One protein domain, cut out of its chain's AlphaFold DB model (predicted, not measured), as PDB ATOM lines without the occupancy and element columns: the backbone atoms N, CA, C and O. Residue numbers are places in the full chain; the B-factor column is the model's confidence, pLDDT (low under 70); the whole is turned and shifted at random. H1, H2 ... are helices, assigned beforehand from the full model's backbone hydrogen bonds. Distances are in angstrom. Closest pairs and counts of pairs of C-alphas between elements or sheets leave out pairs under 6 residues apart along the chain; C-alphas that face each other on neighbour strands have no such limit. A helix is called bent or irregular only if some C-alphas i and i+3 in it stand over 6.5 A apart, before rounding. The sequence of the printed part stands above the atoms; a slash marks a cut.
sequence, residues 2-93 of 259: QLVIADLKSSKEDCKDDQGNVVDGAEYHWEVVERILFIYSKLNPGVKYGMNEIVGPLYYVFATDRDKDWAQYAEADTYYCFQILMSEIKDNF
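What this domain is: This is residues 2 to 93 of the 259 residues of a protein of Syphacia muris (UniProt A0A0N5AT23). Three helices make a small core: the longest helix, H5, packs on the short H3 and crosses H2, and the centres of the three form a triangle. H1 packs on H3, the short H4 makes a corner beyond the other end of H3, and a long loop of residues 9 to 28 reaches away from the helices. The printed part has 92 residues with five named helices, H1 to H5 in order along the chain, and no named strand; the class is all helix. It is only just compact, close to loose, with a radius of gyration of the C-alphas of 14.6 A. The spans are 50 by 23 by 21 A, and the long loop adds much of the greatest one.

Where its parts are: H5 is residues 74 to 93, 24.5 A from first to last C-alpha, from (47.273, -14.436, -31.120) to (55.546, -9.819, -53.661). It has a kink of 60 degrees near residue 87 and is irregular, with C-alphas 88 and 91 standing 7.3 A apart. H2 is residues 29 to 43, 21.7 A long. H3 is residues 55 to 63, 11.9 A, H4 residues 68 to 71, 4.9 A, and H1 residues 2 to 8, 10.0 A, beginning at C-alpha 2 at (56.854, -26.518, -42.692).

How they stand to each other: H5, with residues 74 to 82 alone, touches H3, opposite ways at a shallow tilt of 24 degrees; their closest C-alphas are those of Phe 62 and Ala 74, 4.8 A apart. With residues 75 to 83 alone H5 touches H2, the same way at a steep tilt of 50 degrees, closest at the C-alphas of Ile 36 and Tyr 79, 5.8 A. H3 is the hub, touching the four other helices. H2, with residues 33 to 37 alone, touches H3 at a steep tilt of 54 degrees, opposite ways, closest at the C-alphas of Val 33 and Val 55, 7.2 A. H1 touches H3 the same way at a shallow tilt of 11 degrees, with the C-alphas of Val 4 and Gly 56 closest at 5.6 A. The helix packing is part aligned, part crossed: 2 of these 4 pairs are at a shallow tilt. H4 and H3 only just touch, only at the corner by their link, with 3 pairs of C-alphas within 8 A, the closest those of Ala 63 and Ala 71 at 5.1 A. H4 and H5 meet only through their link. H1 and H2 are close but not clearly touching, their closest C-alphas, of Ile 5 and Trp 30, being 6.9 A apart. H1 is apart from H4 and H5, and H2 from H4. Every O i to N i+4 pair is within hydrogen-bond range in H1, H2 and H3, and 13 of 16 are in H5; H4 is too short for such a pair, and its 1 pair of O i and N i+3 is not within range.

The domain as a whole: The C-alphas farthest apart are those of Gln 19 and Asp 91, 50.7 A. The printed part has no cut. The links H1 to H2, of 20 residues, and H2 to H3, of 11, are long; H3 to H4 and H4 to H5 are tight. Mean pLDDT of the printed part is 74.0; it is under 70 at residues 2 to 26, 46 to 50 and 90 to 93.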
ATOM      1  N   GLN A   2      56.103 -25.366 -43.222       44.03
ATOM      2  CA  GLN A   2      56.854 -26.518 -42.692       44.03
ATOM      3  C   GLN A   2      57.547 -26.215 -41.350       44.03
ATOM      4  O   GLN A   2      57.489 -27.061 -40.466       44.03
ATOM      5  N   LEU A   3      58.095 -25.004 -41.172       51.41
ATOM      6  CA  LEU A   3      58.732 -24.559 -39.921       51.41
ATOM      7  C   LEU A   3      57.745 -24.522 -38.740       51.41
ATOM      8  O   LEU A   3      57.959 -25.152 -37.715       51.41
ATOM      9  N   VAL A   4      56.599 -23.865 -38.930       49.75
ATOM     10  CA  VAL A   4      55.536 -23.724 -37.919       49.75
ATOM     11  C   VAL A   4      54.869 -25.060 -37.601       49.75
ATOM     12  O   VAL A   4      54.588 -25.363 -36.450       49.75
ATOM     13  N   ILE A   5      54.611 -25.880 -38.624       48.91
ATOM     14  CA  ILE A   5      53.953 -27.176 -38.456       48.91
ATOM     15  C   ILE A   5      54.877 -28.176 -37.753       48.91
ATOM     16  O   ILE A   5      54.372 -29.025 -37.027       48.91
ATOM     17  N   ALA A   6      56.196 -28.130 -37.964       51.34
ATOM     18  CA  ALA A   6      57.124 -29.049 -37.307       51.34
ATOM     19  C   ALA A   6      57.179 -28.821 -35.787       51.34
ATOM     20  O   ALA A   6      57.030 -29.790 -35.046       51.34
ATOM     21  N   ASP A   7      57.276 -27.564 -35.344       50.44
ATOM     22  CA  ASP A   7      57.371 -27.233 -33.914       50.44
ATOM     23  C   ASP A   7      56.005 -27.228 -33.206       50.44
ATOM     24  O   ASP A   7      55.882 -27.706 -32.079       50.44
ATOM     25  N   LEU A   8      54.929 -26.790 -33.874       50.66
ATOM     26  CA  LEU A   8      53.587 -26.749 -33.266       50.66
ATOM     27  C   LEU A   8      52.845 -28.096 -33.291       50.66
ATOM     28  O   LEU A   8      51.795 -28.237 -32.657       50.66
ATOM     29  N   LYS A   9      53.393 -29.123 -33.960       43.31
ATOM     30  CA  LYS A   9      52.895 -30.514 -33.890       43.31
ATOM     31  C   LYS A   9      52.989 -31.123 -32.483       43.31
ATOM     32  O   LYS A   9      52.378 -32.165 -32.247       43.31
ATOM     33  N   SER A  10      53.697 -30.472 -31.556       39.12
ATOM     34  CA  SER A  10      53.769 -30.847 -30.138       39.12
ATOM     35  C   SER A  10      52.496 -30.524 -29.333       39.12
ATOM     36  O   SER A  10      52.322 -31.056 -28.240       39.12
ATOM     37  N   SER A  11      51.566 -29.714 -29.850       43.41
ATOM     38  CA  SER A  11      50.374 -29.234 -29.114       43.41
ATOM     39  C   SER A  11      49.263 -30.280 -28.892       43.41
ATOM     40  O   SER A  11      48.112 -29.940 -28.638       43.41
ATOM     41  N   LYS A  12      49.574 -31.584 -28.937       43.31
ATOM     42  CA  LYS A  12      48.653 -32.619 -28.429       43.31
ATOM     43  C   LYS A  12      48.664 -32.738 -26.903       43.31
ATOM     44  O   LYS A  12      47.835 -33.472 -26.370       43.31
ATOM     45  N   GLU A  13      49.600 -32.085 -26.212       43.44
ATOM     46  CA  GLU A  13      49.679 -32.135 -24.746       43.44
ATOM     47  C   GLU A  13      48.922 -30.996 -24.052       43.44
ATOM     48  O   GLU A  13      48.379 -31.237 -22.980       43.44
ATOM     49  N   ASP A  14      48.739 -29.836 -24.693       44.38
ATOM     50  CA  ASP A  14      47.970 -28.716 -24.115       44.38
ATOM     51  C   ASP A  14      46.442 -28.860 -24.266       44.38
ATOM     52  O   ASP A  14      45.677 -28.084 -23.699       44.38
ATOM     53  N   CYS A  15      45.982 -29.868 -25.017       42.50
ATOM     54  CA  CYS A  15      44.564 -30.151 -25.282       42.50
ATOM     55  C   CYS A  15      44.104 -31.481 -24.667       42.50
ATOM     56  O   CYS A  15      43.268 -32.175 -25.252       42.50
ATOM     57  N   LYS A  16      44.680 -31.872 -23.526       44.75
ATOM     58  CA  LYS A  16      44.208 -33.005 -22.727       44.75
ATOM     59  C   LYS A  16      43.660 -32.493 -21.405       44.75
ATOM     60  O   LYS A  16      44.338 -31.741 -20.711       44.75
ATOM     61  N   ASP A  17      42.441 -32.893 -21.066       48.84
ATOM     62  CA  ASP A  17      41.943 -32.738 -19.699       48.84
ATOM     63  C   ASP A  17      42.779 -33.595 -18.721       48.84
ATOM     64  O   ASP A  17      43.567 -34.449 -19.139       48.84
ATOM     65  N   ASP A  18      42.596 -33.412 -17.408       51.34
ATOM     66  CA  ASP A  18      43.270 -34.207 -16.358       51.34
ATOM     67  C   ASP A  18      43.038 -35.737 -16.496       51.34
ATOM     68  O   ASP A  18      43.634 -36.531 -15.766       51.34
ATOM     69  N   GLN A  19      42.169 -36.170 -17.419       52.94
ATOM     70  CA  GLN A  19      41.851 -37.562 -17.740       52.94
ATOM     71  C   GLN A  19      42.404 -38.043 -19.096       52.94
ATOM     72  O   GLN A  19      42.240 -39.218 -19.432       52.94
ATOM     73  N   GLY A  20      43.115 -37.199 -19.850       50.91
ATOM     74  CA  GLY A  20      43.777 -37.572 -21.100       50.91
ATOM     75  C   GLY A  20      42.886 -37.577 -22.346       50.91
ATOM     76  O   GLY A  20      43.328 -38.079 -23.385       50.91
ATOM     77  N   ASN A  21      41.668 -37.031 -22.281       50.59
ATOM     78  CA  ASN A  21      40.779 -36.894 -23.433       50.59
ATOM     79  C   ASN A  21      41.111 -35.633 -24.237       50.59
ATOM     80  O   ASN A  21      41.389 -34.578 -23.671       50.59
ATOM     81  N   VAL A  22      41.046 -35.739 -25.568       51.94
ATOM     82  CA  VAL A  22      41.159 -34.583 -26.469       51.94
ATOM     83  C   VAL A  22      39.965 -33.664 -26.219       51.94
ATOM     84  O   VAL A  22      38.825 -34.102 -26.369       51.94
ATOM     85  N   VAL A  23      40.227 -32.414 -25.837       53.56
ATOM     86  CA  VAL A  23      39.184 -31.401 -25.633       53.56
ATOM     87  C   VAL A  23      38.433 -31.186 -26.955       53.56
ATOM     88  O   VAL A  23      39.032 -30.810 -27.965       53.56
ATOM     89  N   ASP A  24      37.127 -31.459 -26.963       41.47
ATOM     90  CA  ASP A  24      36.253 -31.219 -28.117       41.47
ATOM     91  C   ASP A  24      36.200 -29.706 -28.398       41.47
ATOM     92  O   ASP A  24      35.835 -28.923 -27.520       41.47
ATOM     93  N   GLY A  25      36.636 -29.286 -29.590       53.22
ATOM     94  CA  GLY A  25      36.803 -27.871 -29.959       53.22
ATOM     95  C   GLY A  25      38.241 -27.329 -29.940       53.22
ATOM     96  O   GLY A  25      38.427 -26.126 -30.107       53.22
ATOM     97  N   ALA A  26      39.259 -28.178 -29.760       57.25
ATOM     98  CA  ALA A  26      40.654 -27.775 -29.935       57.25
ATOM     99  C   ALA A  26      40.946 -27.406 -31.404       57.25
ATOM    100  O   ALA A  26      40.976 -28.276 -32.275       57.25
ATOM    101  N   GLU A  27      41.156 -26.116 -31.675       72.31
ATOM    102  CA  GLU A  27      41.593 -25.636 -32.988       72.31
ATOM    103  C   GLU A  27      43.075 -25.930 -33.210       72.31
ATOM    104  O   GLU A  27      43.917 -25.714 -32.334       72.31
ATOM    105  N   TYR A  28      43.422 -26.375 -34.415       80.69
ATOM    106  CA  TYR A  28      44.817 -26.566 -34.764       80.69
ATOM    107  C   TYR A  28      45.452 -25.242 -35.198       80.69
ATOM    108  O   TYR A  28      44.914 -24.505 -36.020       80.69
ATOM    109  N   HIS A  29      46.686 -24.991 -34.761       84.44
ATOM    110  CA  HIS A  29      47.459 -23.810 -35.161       84.44
ATOM    111  C   HIS A  29      47.548 -23.587 -36.684       84.44
ATOM    112  O   HIS A  29      47.601 -22.450 -37.150       84.44
ATOM    113  N   TRP A  30      47.561 -24.658 -37.486       81.88
ATOM    114  CA  TRP A  30      47.592 -24.530 -38.946       81.88
ATOM    115  C   TRP A  30      46.266 -24.004 -39.522       81.88
ATOM    116  O   TRP A  30      46.312 -23.287 -40.518       81.88
ATOM    117  N   GLU A  31      45.123 -24.294 -38.888       85.38
ATOM    118  CA  GLU A  31      43.804 -23.770 -39.279       85.38
ATOM    119  C   GLU A  31      43.744 -22.260 -39.033       85.38
ATOM    120  O   GLU A  31      43.287 -21.501 -39.890       85.38
ATOM    121  N   VAL A  32      44.294 -21.809 -37.901       88.56
ATOM    122  CA  VAL A  32      44.418 -20.383 -37.566       88.56
ATOM    123  C   VAL A  32      45.251 -19.650 -38.622       88.56
ATOM    124  O   VAL A  32      44.819 -18.649 -39.196       88.56
ATOM    125  N   VAL A  33      46.434 -20.178 -38.946       88.56
ATOM    126  CA  VAL A  33      47.316 -19.592 -39.970       88.56
ATOM    127  C   VAL A  33      46.655 -19.589 -41.354       88.56
ATOM    128  O   VAL A  33      46.787 -18.611 -42.095       88.56
ATOM    129  N   GLU A  34      45.925 -20.648 -41.714       87.56
ATOM    130  CA  GLU A  34      45.172 -20.712 -42.968       87.56
ATOM    131  C   GLU A  34      44.111 -19.605 -43.045       87.56
ATOM    132  O   GLU A  34      44.043 -18.908 -44.061       87.56
ATOM    133  N   ARG A  35      43.338 -19.373 -41.973       90.62
ATOM    134  CA  ARG A  35      42.343 -18.286 -41.922       90.62
ATOM    135  C   ARG A  35      42.980 -16.913 -42.088       90.62
ATOM    136  O   ARG A  35      42.491 -16.120 -42.896       90.62
ATOM    137  N   ILE A  36      44.086 -16.647 -41.393       91.25
ATOM    138  CA  ILE A  36      44.827 -15.379 -41.502       91.25
ATOM    139  C   ILE A  36      45.233 -15.128 -42.961       91.25
ATOM    140  O   ILE A  36      44.947 -14.063 -43.522       91.25
ATOM    141  N   LEU A  37      45.859 -16.119 -43.604       88.88
ATOM    142  CA  LEU A  37      46.294 -16.023 -45.000       88.88
ATOM    143  C   LEU A  37      45.109 -15.884 -45.961       88.88
ATOM    144  O   LEU A  37      45.164 -15.089 -46.905       88.88
ATOM    145  N   PHE A  38      44.027 -16.623 -45.717       88.44
ATOM    146  CA  PHE A  38      42.811 -16.556 -46.514       88.44
ATOM    147  C   PHE A  38      42.196 -15.154 -46.465       88.44
ATOM    148  O   PHE A  38      41.998 -14.548 -47.521       88.44
ATOM    149  N   ILE A  39      41.967 -14.602 -45.268       90.19
ATOM    150  CA  ILE A  39      41.415 -13.252 -45.076       90.19
ATOM    151  C   ILE A  39      42.308 -12.216 -45.761       90.19
ATOM    152  O   ILE A  39      41.818 -11.396 -46.543       90.19
ATOM    153  N   TYR A  40      43.625 -12.295 -45.549       87.81
ATOM    154  CA  TYR A  40      44.569 -11.375 -46.175       87.81
ATOM    155  C   TYR A  40      44.505 -11.430 -47.709       87.81
ATOM    156  O   TYR A  40      44.446 -10.386 -48.364       87.81
ATOM    157  N   SER A  41      44.469 -12.632 -48.297       84.38
ATOM    158  CA  SER A  41      44.403 -12.821 -49.754       84.38
ATOM    159  C   SER A  41      43.118 -12.251 -50.369       84.38
ATOM    160  O   SER A  41      43.141 -11.700 -51.471       84.38
ATOM    161  N   LYS A  42      41.992 -12.328 -49.645       86.38
ATOM    162  CA  LYS A  42      40.708 -11.761 -50.083       86.38
ATOM    163  C   LYS A  42      40.720 -10.239 -50.076       86.38
ATOM    164  O   LYS A  42      40.133  -9.629 -50.967       86.38
ATOM    165  N   LEU A  43      41.400  -9.635 -49.106       86.00
ATOM    166  CA  LEU A  43      41.526  -8.181 -48.996       86.00
ATOM    167  C   LEU A  43      42.608  -7.607 -49.925       86.00
ATOM    168  O   LEU A  43      42.548  -6.429 -50.273       86.00
ATOM    169  N   ASN A  44      43.556  -8.433 -50.379       81.25
ATOM    170  CA  ASN A  44      44.671  -8.031 -51.236       81.25
ATOM    171  C   ASN A  44      44.757  -8.917 -52.500       81.25
ATOM    172  O   ASN A  44      45.685  -9.718 -52.626       81.25
ATOM    173  N   PRO A  45      43.860  -8.749 -53.497       71.56
ATOM    174  CA  PRO A  45      43.774  -9.622 -54.683       71.56
ATOM    175  C   PRO A  45      45.029  -9.641 -55.586       71.56
ATOM    176  O   PRO A  45      45.114 -10.448 -56.514       71.56
ATOM    177  N   GLY A  46      46.008  -8.765 -55.328       66.31
ATOM    178  CA  GLY A  46      47.310  -8.728 -56.003       66.31
ATOM    179  C   GLY A  46      48.394  -9.623 -55.387       66.31
ATOM    180  O   GLY A  46      49.418  -9.831 -56.033       66.31
ATOM    181  N   VAL A  47      48.187 -10.167 -54.181       66.12
ATOM    182  CA  VAL A  47      49.172 -10.999 -53.471       66.12
ATOM    183  C   VAL A  47      48.651 -12.427 -53.399       66.12
ATOM    184  O   VAL A  47      47.641 -12.687 -52.752       66.12
ATOM    185  N   LYS A  48      49.298 -13.355 -54.110       57.84
ATOM    186  CA  LYS A  48      48.737 -14.702 -54.305       57.84
ATOM    187  C   LYS A  48      49.439 -15.802 -53.504       57.84
ATOM    188  O   LYS A  48      48.739 -16.662 -52.990       57.84
ATOM    189  N   TYR A  49      50.772 -15.785 -53.367       59.66
ATOM    190  CA  TYR A  49      51.537 -16.897 -52.770       59.66
ATOM    191  C   TYR A  49      52.856 -16.431 -52.116       59.66
ATOM    192  O   TYR A  49      53.372 -15.374 -52.472       59.66
ATOM    193  N   GLY A  50      53.400 -17.221 -51.178       64.19
ATOM    194  CA  GLY A  50      54.733 -17.024 -50.567       64.19
ATOM    195  C   GLY A  50      54.753 -16.382 -49.172       64.19
ATOM    196  O   GLY A  50      55.783 -16.375 -48.509       64.19
ATOM    197  N   MET A  51      53.616 -15.882 -48.687       74.88
ATOM    198  CA  MET A  51      53.531 -15.191 -47.390       74.88
ATOM    199  C   MET A  51      53.472 -16.129 -46.177       74.88
ATOM    200  O   MET A  51      53.587 -15.703 -45.030       74.88
ATOM    201  N   ASN A  52      53.277 -17.420 -46.426       81.38
ATOM    202  CA  ASN A  52      53.142 -18.454 -45.407       81.38
ATOM    203  C   ASN A  52      54.432 -18.686 -44.597       81.38
ATOM    204  O   ASN A  52      54.375 -19.294 -43.530       81.38
ATOM    205  N   GLU A  53      55.582 -18.239 -45.106       82.56
ATOM    206  CA  GLU A  53      56.853 -18.252 -44.368       82.56
ATOM    207  C   GLU A  53      57.085 -16.969 -43.561       82.56
ATOM    208  O   GLU A  53      57.988 -16.928 -42.733       82.56
ATOM    209  N   ILE A  54      56.261 -15.934 -43.765       86.25
ATOM    210  CA  ILE A  54      56.313 -14.685 -42.994       86.25
ATOM    211  C   ILE A  54      55.312 -14.719 -41.841       86.25
ATOM    212  O   ILE A  54      55.637 -14.356 -40.716       86.25
ATOM    213  N   VAL A  55      54.087 -15.185 -42.099       89.56
ATOM    214  CA  VAL A  55      53.056 -15.304 -41.054       89.56
ATOM    215  C   VAL A  55      53.474 -16.275 -39.947       89.56
ATOM    216  O   VAL A  55      53.053 -16.135 -38.807       89.56
ATOM    217  N   GLY A  56      54.315 -17.257 -40.279       88.69
ATOM    218  CA  GLY A  56      54.681 -18.333 -39.376       88.69
ATOM    219  C   GLY A  56      55.428 -17.883 -38.123       88.69
ATOM    220  O   GLY A  56      54.928 -18.130 -37.027       88.69
ATOM    221  N   PRO A  57      56.582 -17.206 -38.266       90.31
ATOM    222  CA  PRO A  57      57.303 -16.651 -37.126       90.31
ATOM    223  C   PRO A  57      56.465 -15.675 -36.295       90.31
ATOM    224  O   PRO A  57      56.506 -15.743 -35.071       90.31
ATOM    225  N   LEU A  58      55.647 -14.826 -36.937       91.31
ATOM    226  CA  LEU A  58      54.740 -13.915 -36.222       91.31
ATOM    227  C   LEU A  58      53.747 -14.685 -35.352       91.31
ATOM    228  O   LEU A  58      53.623 -14.410 -34.164       91.31
ATOM    229  N   TYR A  59      53.069 -15.669 -35.946       92.31
ATOM    230  CA  TYR A  59      52.080 -16.468 -35.238       92.31
ATOM    231  C   TYR A  59      52.695 -17.229 -34.071       92.31
ATOM    232  O   TYR A  59      52.120 -17.251 -32.990       92.31
ATOM    233  N   TYR A  60      53.875 -17.818 -34.274       90.38
ATOM    234  CA  TYR A  60      54.582 -18.525 -33.214       90.38
ATOM    235  C   TYR A  60      54.848 -17.617 -32.008       90.38
ATOM    236  O   TYR A  60      54.544 -18.011 -30.886       90.38
ATOM    237  N   VAL A  61      55.352 -16.398 -32.230       91.12
ATOM    238  CA  VAL A  61      55.648 -15.448 -31.144       91.12
ATOM    239  C   VAL A  61      54.391 -15.099 -30.345       91.12
ATOM    240  O   VAL A  61      54.432 -15.140 -29.120       91.12
ATOM    241  N   PHE A  62      53.268 -14.816 -31.009       90.69
ATOM    242  CA  PHE A  62      52.026 -14.469 -30.309       90.69
ATOM    243  C   PHE A  62      51.338 -15.676 -29.658       90.69
ATOM    244  O   PHE A  62      50.766 -15.557 -28.579       90.69
ATOM    245  N   ALA A  63      51.392 -16.852 -30.286       88.75
ATOM    246  CA  ALA A  63      50.774 -18.065 -29.753       88.75
ATOM    247  C   ALA A  63      51.552 -18.662 -28.568       88.75
ATOM    248  O   ALA A  63      50.965 -19.362 -27.748       88.75
ATOM    249  N   THR A  64      52.860 -18.395 -28.476       87.44
ATOM    250  CA  THR A  64      53.733 -18.859 -27.381       87.44
ATOM    251  C   THR A  64      53.969 -17.795 -26.306       87.44
ATOM    252  O   THR A  64      54.920 -17.904 -25.525       87.44
ATOM    253  N   ASP A  65      53.107 -16.773 -26.238       87.12
ATOM    254  CA  ASP A  65      53.183 -15.757 -25.192       87.12
ATOM    255  C   ASP A  65      53.108 -16.403 -23.793       87.12
ATOM    256  O   ASP A  65      52.402 -17.387 -23.555       87.12
ATOM    257  N   ARG A  66      53.875 -15.848 -22.850       87.44
ATOM    258  CA  ARG A  66      53.901 -16.310 -21.457       87.44
ATOM    259  C   ARG A  66      52.579 -16.027 -20.757       87.44
ATOM    260  O   ARG A  66      52.232 -16.746 -19.817       87.44
ATOM    261  N   ASP A  67      51.886 -14.972 -21.171       88.06
ATOM    262  CA  ASP A  67      50.590 -14.604 -20.633       88.06
ATOM    263  C   ASP A  67      49.467 -15.221 -21.478       88.06
ATOM    264  O   ASP A  67      49.241 -14.865 -22.637       88.06
ATOM    265  N   LYS A  68      48.734 -16.161 -20.873       84.31
ATOM    266  CA  LYS A  68      47.628 -16.866 -21.534       84.31
ATOM    267  C   LYS A  68      46.488 -15.924 -21.925       84.31
ATOM    268  O   LYS A  68      45.799 -16.198 -22.908       84.31
ATOM    269  N   ASP A  69      46.322 -14.815 -21.202       87.50
ATOM    270  CA  ASP A  69      45.310 -13.811 -21.529       87.50
ATOM    271  C   ASP A  69      45.669 -13.044 -22.806       87.50
ATOM    272  O   ASP A  69      44.776 -12.525 -23.470       87.50
ATOM    273  N   TRP A  70      46.946 -12.992 -23.188       87.25
ATOM    274  CA  TRP A  70      47.394 -12.383 -24.442       87.25
ATOM    275  C   TRP A  70      47.435 -13.412 -25.569       87.25
ATOM    276  O   TRP A  70      46.972 -13.129 -26.673       87.25
ATOM    277  N   ALA A  71      47.865 -14.642 -25.272       84.88
ATOM    278  CA  ALA A  71      47.913 -15.734 -26.245       84.88
ATOM    279  C   ALA A  71      46.544 -16.034 -26.892       84.88
ATOM    280  O   ALA A  71      46.486 -16.435 -28.055       84.88
ATOM    281  N   GLN A  72      45.425 -15.789 -26.195       86.75
ATOM    282  CA  GLN A  72      44.081 -15.950 -26.778       86.75
ATOM    283  C   GLN A  72      43.805 -14.999 -27.961       86.75
ATOM    284  O   GLN A  72      42.967 -15.298 -28.810       86.75
ATOM    285  N   TYR A  73      44.507 -13.863 -28.038       91.62
ATOM    286  CA  TYR A  73      44.379 -12.879 -29.118       91.62
ATOM    287  C   TYR A  73      45.387 -13.102 -30.252       91.62
ATOM    288  O   TYR A  73      45.397 -12.337 -31.221       91.62
ATOM    289  N   ALA A  74      46.179 -14.181 -30.191       90.38
ATOM    290  CA  ALA A  74      47.273 -14.436 -31.120       90.38
ATOM    291  C   ALA A  74      46.852 -14.394 -32.594       90.38
ATOM    292  O   ALA A  74      47.601 -13.877 -33.418       90.38
ATOM    293  N   GLU A  75      45.663 -14.885 -32.960       91.81
ATOM    294  CA  GLU A  75      45.173 -14.808 -34.345       91.81
ATOM    295  C   GLU A  75      45.008 -13.358 -34.822       91.81
ATOM    296  O   GLU A  75      45.485 -12.992 -35.903       91.81
ATOM    297  N   ALA A  76      44.346 -12.528 -34.013       93.50
ATOM    298  CA  ALA A  76      44.052 -11.140 -34.348       93.50
ATOM    299  C   ALA A  76      45.331 -10.293 -34.393       93.50
ATOM    300  O   ALA A  76      45.540  -9.547 -35.357       93.50
ATOM    301  N   ASP A  77      46.210 -10.463 -33.403       94.06
ATOM    302  CA  ASP A  77      47.491  -9.760 -33.319       94.06
ATOM    303  C   ASP A  77      48.417 -10.164 -34.465       94.06
ATOM    304  O   ASP A  77      48.975  -9.304 -35.154       94.06
ATOM    305  N   THR A  78      48.486 -11.466 -34.766       94.31
ATOM    306  CA  THR A  78      49.225 -11.970 -35.928       94.31
ATOM    307  C   THR A  78      48.708 -11.334 -37.202       94.31
ATOM    308  O   THR A  78      49.510 -10.825 -37.980       94.31
ATOM    309  N   TYR A  79      47.393 -11.332 -37.434       93.50
ATOM    310  CA  TYR A  79      46.817 -10.741 -38.639       93.50
ATOM    311  C   TYR A  79      47.162  -9.250 -38.759       93.50
ATOM    312  O   TYR A  79      47.548  -8.789 -39.837       93.50
ATOM    313  N   TYR A  80      47.067  -8.497 -37.662       93.12
ATOM    314  CA  TYR A  80      47.354  -7.066 -37.659       93.12
ATOM    315  C   TYR A  80      48.836  -6.769 -37.928       93.12
ATOM    316  O   TYR A  80      49.163  -5.994 -38.833       93.12
ATOM    317  N   CYS A  81      49.745  -7.428 -37.207       92.50
ATOM    318  CA  CYS A  81      51.187  -7.287 -37.410       92.50
ATOM    319  C   CYS A  81      51.617  -7.769 -38.799       92.50
ATOM    320  O   CYS A  81      52.407  -7.105 -39.473       92.50
ATOM    321  N   PHE A  82      51.048  -8.877 -39.272       91.19
ATOM    322  CA  PHE A  82      51.279  -9.397 -40.613       91.19
ATOM    323  C   PHE A  82      50.818  -8.409 -41.688       91.19
ATOM    324  O   PHE A  82      51.558  -8.148 -42.633       91.19
ATOM    325  N   GLN A  83      49.644  -7.793 -41.531       89.50
ATOM    326  CA  GLN A  83      49.152  -6.759 -42.443       89.50
ATOM    327  C   GLN A  83      50.099  -5.552 -42.496       89.50
ATOM    328  O   GLN A  83      50.365  -5.047 -43.590       89.50
ATOM    329  N   ILE A  84      50.615  -5.095 -41.348       88.38
ATOM    330  CA  ILE A  84      51.598  -4.001 -41.285       88.38
ATOM    331  C   ILE A  84      52.867  -4.401 -42.026       88.38
ATOM    332  O   ILE A  84      53.258  -3.710 -42.966       88.38
ATOM    333  N   LEU A  85      53.461  -5.539 -41.668       87.19
ATOM    334  CA  LEU A  85      54.697  -6.016 -42.274       87.19
ATOM    335  C   LEU A  85      54.541  -6.164 -43.788       87.19
ATOM    336  O   LEU A  85      55.315  -5.595 -44.558       87.19
ATOM    337  N   MET A  86      53.479  -6.841 -44.223       83.06
ATOM    338  CA  MET A  86      53.161  -7.003 -45.633       83.06
ATOM    339  C   MET A  86      52.914  -5.669 -46.325       83.06
ATOM    340  O   MET A  86      53.292  -5.529 -47.476       83.06
ATOM    341  N   SER A  87      52.343  -4.654 -45.674       81.12
ATOM    342  CA  SER A  87      52.183  -3.336 -46.304       81.12
ATOM    343  C   SER A  87      53.513  -2.687 -46.705       81.12
ATOM    344  O   SER A  87      53.535  -1.882 -47.638       81.12
ATOM    345  N   GLU A  88      54.602  -3.083 -46.045       77.00
ATOM    346  CA  GLU A  88      55.949  -2.555 -46.232       77.00
ATOM    347  C   GLU A  88      56.793  -3.413 -47.181       77.00
ATOM    348  O   GLU A  88      57.631  -2.876 -47.900       77.00
ATOM    349  N   ILE A  89      56.552  -4.727 -47.223       74.62
ATOM    350  CA  ILE A  89      57.267  -5.666 -48.107       74.62
ATOM    351  C   ILE A  89      56.433  -6.135 -49.304       74.62
ATOM    352  O   ILE A  89      56.954  -6.853 -50.149       74.62
ATOM    353  N   LYS A  90      55.162  -5.734 -49.435       65.12
ATOM    354  CA  LYS A  90      54.270  -6.149 -50.540       65.12
ATOM    355  C   LYS A  90      54.831  -5.814 -51.910       65.12
ATOM    356  O   LYS A  90      54.556  -6.554 -52.842       65.12
ATOM    357  N   ASP A  91      55.636  -4.763 -52.041       64.31
ATOM    358  CA  ASP A  91      56.272  -4.405 -53.313       64.31
ATOM    359  C   ASP A  91      57.353  -5.432 -53.720       64.31
ATOM    360  O   ASP A  91      57.762  -5.479 -54.878       64.31
ATOM    361  N   ASN A  92      57.780  -6.304 -52.793       62.06
ATOM    362  CA  ASN A  92      58.595  -7.485 -53.093       62.06
ATOM    363  C   ASN A  92      57.756  -8.656 -53.644       62.06
ATOM    364  O   ASN A  92      58.289  -9.496 -54.363       62.06
ATOM    365  N   PHE A  93      56.461  -8.719 -53.310       57.03
ATOM    366  CA  PHE A  93      55.546  -9.819 -53.661       57.03
ATOM    367  C   PHE A  93      54.629  -9.497 -54.847       57.03
ATOM    368  O   PHE A  93      54.239 -10.381 -55.612       57.03
TER     369      PHE A  93